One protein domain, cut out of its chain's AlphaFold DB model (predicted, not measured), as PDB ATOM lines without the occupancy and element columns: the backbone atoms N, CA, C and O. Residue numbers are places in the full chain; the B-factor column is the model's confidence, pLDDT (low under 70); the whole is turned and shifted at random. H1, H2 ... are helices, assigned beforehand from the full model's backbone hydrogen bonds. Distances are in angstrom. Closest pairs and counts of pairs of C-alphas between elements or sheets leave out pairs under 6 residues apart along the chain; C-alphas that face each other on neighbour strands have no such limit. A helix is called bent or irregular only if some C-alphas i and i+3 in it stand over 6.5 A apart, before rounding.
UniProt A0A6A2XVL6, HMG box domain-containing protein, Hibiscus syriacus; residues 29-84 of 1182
ATOM      1  N   TYR A  29     -29.134 -47.684 -43.649       87.50
ATOM      2  CA  TYR A  29     -28.414 -48.855 -44.180       87.50
ATOM      3  C   TYR A  29     -27.391 -48.496 -45.269       87.50
ATOM      4  O   TYR A  29     -26.319 -49.082 -45.332       87.50
ATOM      5  N   MET A  30     -27.679 -47.501 -46.113       87.12
ATOM      6  CA  MET A  30     -26.797 -47.130 -47.218       87.12
ATOM      7  C   MET A  30     -25.618 -46.240 -46.791       87.12
ATOM      8  O   MET A  30     -24.636 -46.162 -47.525       87.12
ATOM      9  N   TYR A  31     -25.676 -45.578 -45.627       87.19
ATOM     10  CA  TYR A  31     -24.484 -44.967 -45.025       87.19
ATOM     11  C   TYR A  31     -23.593 -46.052 -44.419       87.19
ATOM     12  O   TYR A  31     -22.407 -46.086 -44.738       87.19
ATOM     13  N   PHE A  32     -24.180 -46.988 -43.662       89.06
ATOM     14  CA  PHE A  32     -23.474 -48.149 -43.111       89.06
ATOM     15  C   PHE A  32     -22.804 -49.005 -44.199       89.06
ATOM     16  O   PHE A  32     -21.619 -49.318 -44.108       89.06
ATOM     17  N   TYR A  33     -23.530 -49.308 -45.280       86.62
ATOM     18  CA  TYR A  33     -23.006 -50.045 -46.427       86.62
ATOM     19  C   TYR A  33     -21.785 -49.347 -47.040       86.62
ATOM     20  O   TYR A  33     -20.792 -49.996 -47.339       86.62
ATOM     21  N   MET A  34     -21.809 -48.016 -47.180       84.12
ATOM     22  CA  MET A  34     -20.650 -47.275 -47.687       84.12
ATOM     23  C   MET A  34     -19.465 -47.267 -46.712       84.12
ATOM     24  O   MET A  34     -18.333 -47.330 -47.183       84.12
ATOM     25  N   SER A  35     -19.685 -47.187 -45.394       83.56
ATOM     26  CA  SER A  35     -18.590 -47.227 -44.413       83.56
ATOM     27  C   SER A  35     -17.966 -48.619 -44.299       83.56
ATOM     28  O   SER A  35     -16.742 -48.726 -44.310       83.56
ATOM     29  N   GLU A  36     -18.766 -49.690 -44.293       81.25
ATOM     30  CA  GLU A  36     -18.243 -51.062 -44.345       81.25
ATOM     31  C   GLU A  36     -17.538 -51.337 -45.678       81.25
ATOM     32  O   GLU A  36     -16.411 -51.814 -45.670       81.25
ATOM     33  N   CYS A  37     -18.112 -50.950 -46.825       76.06
ATOM     34  CA  CYS A  37     -17.441 -51.081 -48.124       76.06
ATOM     35  C   CYS A  37     -16.235 -50.142 -48.315       76.06
ATOM     36  O   CYS A  37     -15.518 -50.296 -49.306       76.06
ATOM     37  N   LYS A  38     -16.008 -49.166 -47.423       80.94
ATOM     38  CA  LYS A  38     -14.743 -48.418 -47.347       80.94
ATOM     39  C   LYS A  38     -13.729 -49.214 -46.530       80.94
ATOM     40  O   LYS A  38     -12.690 -49.565 -47.079       80.94
ATOM     41  N   ARG A  39     -14.079 -49.606 -45.298       77.38
ATOM     42  CA  ARG A  39     -13.171 -50.369 -44.431       77.38
ATOM     43  C   ARG A  39     -12.769 -51.708 -45.058       77.38
ATOM     44  O   ARG A  39     -11.591 -51.972 -45.168       77.38
ATOM     45  N   MET A  40     -13.693 -52.473 -45.644       71.81
ATOM     46  CA  MET A  40     -13.385 -53.740 -46.339       71.81
ATOM     47  C   MET A  40     -12.449 -53.596 -47.557       71.81
ATOM     48  O   MET A  40     -11.838 -54.582 -47.969       71.81
ATOM     49  N   LYS A  41     -12.327 -52.395 -48.147       70.75
ATOM     50  CA  LYS A  41     -11.318 -52.101 -49.184       70.75
ATOM     51  C   LYS A  41      -9.960 -51.754 -48.584       70.75
ATOM     52  O   LYS A  41      -8.943 -52.082 -49.182       70.75
ATOM     53  N   GLU A  42      -9.958 -51.095 -47.431       75.50
ATOM     54  CA  GLU A  42      -8.761 -50.803 -46.636       75.50
ATOM     55  C   GLU A  42      -8.205 -52.107 -46.021       75.50
ATOM     56  O   GLU A  42      -7.001 -52.333 -46.052       75.50
ATOM     57  N   ASP A  43      -9.096 -53.027 -45.633       69.25
ATOM     58  CA  ASP A  43      -8.848 -54.405 -45.183       69.25
ATOM     59  C   ASP A  43      -8.557 -55.389 -46.357       69.25
ATOM     60  O   ASP A  43      -8.504 -56.603 -46.159       69.25
ATOM     61  N   GLY A  44      -8.425 -54.910 -47.603       64.38
ATOM     62  CA  GLY A  44      -7.961 -55.696 -48.763       64.38
ATOM     63  C   GLY A  44      -8.862 -56.842 -49.268       64.38
ATOM     64  O   GLY A  44      -8.408 -57.674 -50.055       64.38
ATOM     65  N   THR A  45     -10.128 -56.926 -48.849       63.97
ATOM     66  CA  THR A  45     -10.997 -58.090 -49.121       63.97
ATOM     67  C   THR A  45     -11.616 -58.065 -50.532       63.97
ATOM     68  O   THR A  45     -12.125 -57.039 -50.989       63.97
ATOM     69  N   GLN A  46     -11.611 -59.203 -51.246       56.28
ATOM     70  CA  GLN A  46     -12.127 -59.281 -52.624       56.28
ATOM     71  C   GLN A  46     -13.662 -59.176 -52.730       56.28
ATOM     72  O   GLN A  46     -14.425 -59.685 -51.914       56.28
ATOM     73  N   SER A  47     -14.120 -58.550 -53.818       53.38
ATOM     74  CA  SER A  47     -15.484 -58.021 -54.008       53.38
ATOM     75  C   SER A  47     -16.622 -59.053 -54.198       53.38
ATOM     76  O   SER A  47     -17.714 -58.662 -54.615       53.38
ATOM     77  N   GLY A  48     -16.400 -60.347 -53.952       54.53
ATOM     78  CA  GLY A  48     -17.336 -61.420 -54.329       54.53
ATOM     79  C   GLY A  48     -18.614 -61.500 -53.483       54.53
ATOM     80  O   GLY A  48     -19.710 -61.580 -54.033       54.53
ATOM     81  N   SER A  49     -18.483 -61.469 -52.154       57.22
ATOM     82  CA  SER A  49     -19.579 -61.733 -51.202       57.22
ATOM     83  C   SER A  49     -20.135 -60.486 -50.500       57.22
ATOM     84  O   SER A  49     -21.246 -60.529 -49.974       57.22
ATOM     85  N   VAL A  50     -19.402 -59.366 -50.556       63.94
ATOM     86  CA  VAL A  50     -19.567 -58.133 -49.753       63.94
ATOM     87  C   VAL A  50     -21.023 -57.723 -49.485       63.94
ATOM     88  O   VAL A  50     -21.381 -57.407 -48.354       63.94
ATOM     89  N   THR A  51     -21.896 -57.736 -50.496       66.56
ATOM     90  CA  THR A  51     -23.299 -57.303 -50.344       66.56
ATOM     91  C   THR A  51     -24.138 -58.229 -49.452       66.56
ATOM     92  O   THR A  51     -25.088 -57.755 -48.826       66.56
ATOM     93  N   LYS A  52     -23.805 -59.524 -49.367       76.06
ATOM     94  CA  LYS A  52     -24.449 -60.469 -48.442       76.06
ATOM     95  C   LYS A  52     -23.920 -60.254 -47.025       76.06
ATOM     96  O   LYS A  52     -24.715 -60.042 -46.117       76.06
ATOM     97  N   ASP A  53     -22.603 -60.196 -46.864       75.75
ATOM     98  CA  ASP A  53     -21.951 -60.135 -45.550       75.75
ATOM     99  C   ASP A  53     -22.257 -58.815 -44.821       75.75
ATOM    100  O   ASP A  53     -22.614 -58.810 -43.643       75.75
ATOM    101  N   VAL A  54     -22.235 -57.689 -45.545       82.25
ATOM    102  CA  VAL A  54     -22.637 -56.372 -45.018       82.25
ATOM    103  C   VAL A  54     -24.140 -56.318 -44.710       82.25
ATOM    104  O   VAL A  54     -24.546 -55.611 -43.788       82.25
ATOM    105  N   ARG A  55     -24.994 -57.068 -45.424       83.06
ATOM    106  CA  ARG A  55     -26.419 -57.181 -45.065       83.06
ATOM    107  C   ARG A  55     -26.607 -57.994 -43.785       83.06
ATOM    108  O   ARG A  55     -27.294 -57.510 -42.894       83.06
ATOM    109  N   SER A  56     -25.978 -59.164 -43.668       82.19
ATOM    110  CA  SER A  56     -26.028 -59.970 -42.443       82.19
ATOM    111  C   SER A  56     -25.551 -59.160 -41.237       82.19
ATOM    112  O   SER A  56     -26.261 -59.075 -40.240       82.19
ATOM    113  N   LYS A  57     -24.414 -58.460 -41.365       85.44
ATOM    114  CA  LYS A  57     -23.880 -57.600 -40.303       85.44
ATOM    115  C   LYS A  57     -24.838 -56.468 -39.911       85.44
ATOM    116  O   LYS A  57     -24.986 -56.209 -38.725       85.44
ATOM    117  N   TRP A  58     -25.510 -55.816 -40.868       87.88
ATOM    118  CA  TRP A  58     -26.527 -54.802 -40.547       87.88
ATOM    119  C   TRP A  58     -27.718 -55.387 -39.787       87.88
ATOM    120  O   TRP A  58     -28.217 -54.749 -38.862       87.88
ATOM    121  N   ASN A  59     -28.182 -56.581 -40.163       86.62
ATOM    122  CA  ASN A  59     -29.299 -57.226 -39.480       86.62
ATOM    123  C   ASN A  59     -28.922 -57.549 -38.024       86.62
ATOM    124  O   ASN A  59     -29.656 -57.151 -37.124       86.62
ATOM    125  N   SER A  60     -27.743 -58.147 -37.801       86.62
ATOM    126  CA  SER A  60     -27.218 -58.519 -36.476       86.62
ATOM    127  C   SER A  60     -26.774 -57.352 -35.578       86.62
ATOM    128  O   SER A  60     -26.447 -57.587 -34.419       86.62
ATOM    129  N   MET A  61     -26.720 -56.111 -36.073       89.62
ATOM    130  CA  MET A  61     -26.416 -54.939 -35.237       89.62
ATOM    131  C   MET A  61     -27.602 -54.570 -34.343       89.62
ATOM    132  O   MET A  61     -28.750 -54.574 -34.785       89.62
ATOM    133  N   SER A  62     -27.326 -54.143 -33.116       88.94
ATOM    134  CA  SER A  62     -28.339 -53.564 -32.233       88.94
ATOM    135  C   SER A  62     -28.879 -52.235 -32.774       88.94
ATOM    136  O   SER A  62     -28.223 -51.520 -33.540       88.94
ATOM    137  N   ASP A  63     -30.073 -51.843 -32.327       84.31
ATOM    138  CA  ASP A  63     -30.658 -50.555 -32.710       84.31
ATOM    139  C   ASP A  63     -29.840 -49.351 -32.220       84.31
ATOM    140  O   ASP A  63     -29.837 -48.307 -32.876       84.31
ATOM    141  N   ALA A  64     -29.060 -49.513 -31.143       85.06
ATOM    142  CA  ALA A  64     -28.079 -48.532 -30.681       85.06
ATOM    143  C   ALA A  64     -26.946 -48.318 -31.704       85.06
ATOM    144  O   ALA A  64     -26.601 -47.177 -32.016       85.06
ATOM    145  N   GLU A  65     -26.414 -49.391 -32.294       84.56
ATOM    146  CA  GLU A  65     -25.376 -49.329 -33.337       84.56
ATOM    147  C   GLU A  65     -25.923 -48.853 -34.694       84.56
ATOM    148  O   GLU A  65     -25.186 -48.284 -35.506       84.56
ATOM    149  N   LYS A  66     -27.226 -49.038 -34.943       89.50
ATOM    150  CA  LYS A  66     -27.933 -48.496 -36.115       89.50
ATOM    151  C   LYS A  66     -28.218 -46.985 -35.980       89.50
ATOM    152  O   LYS A  66     -28.251 -46.287 -37.003       89.50
ATOM    153  N   GLN A  67     -28.368 -46.441 -34.759       87.50
ATOM    154  CA  GLN A  67     -28.736 -45.026 -34.536       87.50
ATOM    155  C   GLN A  67     -27.843 -43.978 -35.228       87.50
ATOM    156  O   GLN A  67     -28.417 -43.019 -35.753       87.50
ATOM    157  N   PRO A  68     -26.497 -44.078 -35.286       88.44
ATOM    158  CA  PRO A  68     -25.665 -43.056 -35.932       88.44
ATOM    159  C   PRO A  68     -26.004 -42.883 -37.419       88.44
ATOM    160  O   PRO A  68     -26.208 -41.769 -37.902       88.44
ATOM    161  N   TYR A  69     -26.168 -43.999 -38.132       88.81
ATOM    162  CA  TYR A  69     -26.495 -44.019 -39.559       88.81
ATOM    163  C   TYR A  69     -27.936 -43.565 -39.834       88.81
ATOM    164  O   TYR A  69     -28.198 -42.848 -40.805       88.81
ATOM    165  N   ILE A  70     -28.877 -43.933 -38.956       86.19
ATOM    166  CA  ILE A  70     -30.264 -43.445 -38.989       86.19
ATOM    167  C   ILE A  70     -30.305 -41.928 -38.731       86.19
ATOM    168  O   ILE A  70     -31.019 -41.201 -39.422       86.19
ATOM    169  N   THR A  71     -29.503 -41.429 -37.791       88.00
ATOM    170  CA  THR A  71     -29.409 -40.004 -37.441       88.00
ATOM    171  C   THR A  71     -28.819 -39.176 -38.581       88.00
ATOM    172  O   THR A  71     -29.398 -38.150 -38.939       88.00
ATOM    173  N   GLN A  72     -27.755 -39.648 -39.241       83.62
ATOM    174  CA  GLN A  72     -27.225 -38.989 -40.440       83.62
ATOM    175  C   GLN A  72     -28.273 -38.919 -41.563       83.62
ATOM    176  O   GLN A  72     -28.523 -37.852 -42.120       83.62
ATOM    177  N   SER A  73     -28.970 -40.028 -41.835       87.12
ATOM    178  CA  SER A  73     -30.060 -40.078 -42.820       87.12
ATOM    179  C   SER A  73     -31.205 -39.100 -42.488       87.12
ATOM    180  O   SER A  73     -31.719 -38.412 -43.378       87.12
ATOM    181  N   ARG A  74     -31.576 -38.966 -41.205       82.69
ATOM    182  CA  ARG A  74     -32.563 -37.980 -40.722       82.69
ATOM    183  C   ARG A  74     -32.082 -36.534 -40.929       82.69
ATOM    184  O   ARG A  74     -32.876 -35.708 -41.390       82.69
ATOM    185  N   ASN A  75     -30.809 -36.240 -40.663       85.38
ATOM    186  CA  ASN A  75     -30.210 -34.912 -40.830       85.38
ATOM    187  C   ASN A  75     -30.149 -34.484 -42.306       85.38
ATOM    188  O   ASN A  75     -30.727 -33.453 -42.661       85.38
ATOM    189  N   ASP A  76     -29.576 -35.309 -43.188       81.31
ATOM    190  CA  ASP A  76     -29.520 -35.056 -44.637       81.31
ATOM    191  C   ASP A  76     -30.935 -34.886 -45.233       81.31
ATOM    192  O   ASP A  76     -31.178 -34.042 -46.100       81.31
ATOM    193  N   SER A  77     -31.910 -35.659 -44.736       79.25
ATOM    194  CA  SER A  77     -33.322 -35.555 -45.130       79.25
ATOM    195  C   SER A  77     -33.969 -34.234 -44.699       79.25
ATOM    196  O   SER A  77     -34.792 -33.687 -45.440       79.25
ATOM    197  N   LYS A  78     -33.609 -33.692 -43.526       82.88
ATOM    198  CA  LYS A  78     -34.064 -32.375 -43.049       82.88
ATOM    199  C   LYS A  78     -33.466 -31.249 -43.899       82.88
ATOM    200  O   LYS A  78     -34.210 -30.438 -44.448       82.88
ATOM    201  N   GLU A  79     -32.152 -31.270 -44.092       81.19
ATOM    202  CA  GLU A  79     -31.402 -30.278 -44.869       81.19
ATOM    203  C   GLU A  79     -31.873 -30.233 -46.341       81.19
ATOM    204  O   GLU A  79     -32.124 -29.163 -46.900       81.19
ATOM    205  N   TYR A  80     -32.143 -31.396 -46.951       78.25
ATOM    206  CA  TYR A  80     -32.742 -31.489 -48.288       78.25
ATOM    207  C   TYR A  80     -34.158 -30.877 -48.369       78.25
ATOM    208  O   TYR A  80     -34.488 -30.201 -49.350       78.25
ATOM    209  N   LYS A  81     -35.006 -31.071 -47.345       77.00
ATOM    210  CA  LYS A  81     -36.354 -30.466 -47.276       77.00
ATOM    211  C   LYS A  81     -36.286 -28.940 -47.154       77.00
ATOM    212  O   LYS A  81     -37.117 -28.245 -47.739       77.00
ATOM    213  N   GLU A  82     -35.301 -28.415 -46.434       77.56
ATOM    214  CA  GLU A  82     -35.076 -26.973 -46.283       77.56
ATOM    215  C   GLU A  82     -34.521 -26.355 -47.580       77.56
ATOM    216  O   GLU A  82     -35.081 -25.370 -48.076       77.56
ATOM    217  N   ARG A  83     -33.548 -27.008 -48.239       71.12
ATOM    218  CA  ARG A  83     -33.080 -26.637 -49.591       71.12
ATOM    219  C   ARG A  83     -34.204 -26.617 -50.636       71.12
ATOM    220  O   ARG A  83     -34.259 -25.693 -51.450       71.12
ATOM    221  N   ARG A  84     -35.126 -27.590 -50.608       69.00
ATOM    222  CA  ARG A  84     -36.314 -27.635 -51.488       69.00
ATOM    223  C   ARG A  84     -37.200 -26.396 -51.332       69.00
ATOM    224  O   ARG A  84     -37.490 -25.744 -52.334       69.00
TER     225      ARG A  84
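This is residues 29 to 84 of the 1182 residues of the protein "HMG box domain-containing protein" of Hibiscus syriacus (UniProt A0A6A2XVL6). H2 and H3 make a wide, open L, joined at the corner by a tight link, and H1 sets its beginning into the angle between them, touching both. The second half of the long helix H3, residues 74 to 84, sticks out past H1 as a free arm. The printed part has 56 residues with three named helices, in the order H1, H2, H3, and no named strand; its class is all helix. It is loose, with a radius of gyration of the C-alphas of 13.6 A, and elongated, spanning 40 by 23 by 16 A.

H1 comprises residues 29 to 42, from C-alpha 29 at (-28.414, -48.855, -44.180) to C-alpha 42 at (-8.761, -50.803, -46.636), 19.9 A in length. H2 comprises residues 50 to 60 and measures 15.3 A from first to last C-alpha. H3 comprises residues 63 to 84, 30.2 A from its first to its last C-alpha, and ends with C-alpha 84 at (-36.314, -27.635, -51.488). H3 is irregular, but only just: C-alphas 65 and 68 are 6.8 A apart. It also has a kink of 30 degrees near residue 70.

H1 touches H2, and their closest C-alphas, those of Tyr 33 and Val 54, are 6.5 A apart. The two helices run opposite ways at a steep tilt of 56 degrees. H1 also touches H3, with residues 29 to 32 alone, while H3 touches it with residues 69 to 73 alone. The closest C-alphas here are those of Tyr 31 and Tyr 69, 5.9 A apart. H1 and H3 run opposite ways at a steep tilt of 67 degrees. H2 and H3 are close but not clearly touching, with the C-alphas of Trp 58 and Lys 66 closest at 7.8 A. Their lines are about perpendicular, but only just, at 72 degrees. In H2 every O i to N i+4 pair is within hydrogen-bond range; in H1 9 of 10 such pairs are, and in H3 16 of 18.

The two C-alphas farthest apart are those of Gln 46 and Glu 82, at 40.1 A. Residues 60 to 65, of which 63 to 65 belong to H3, stand free, as do residues 74 to 84. Without these stretches the body has 39 residues and spans 30 by 19 by 10 A. The printed part has no cut. The link from H1 to H2, 7 residues, is short, and the link from H2 to H3, 2 residues, is tight. The mean pLDDT of the printed part is 79.1, and the model's confidence is low, under 70, at residues 43 to 51 and residue 84.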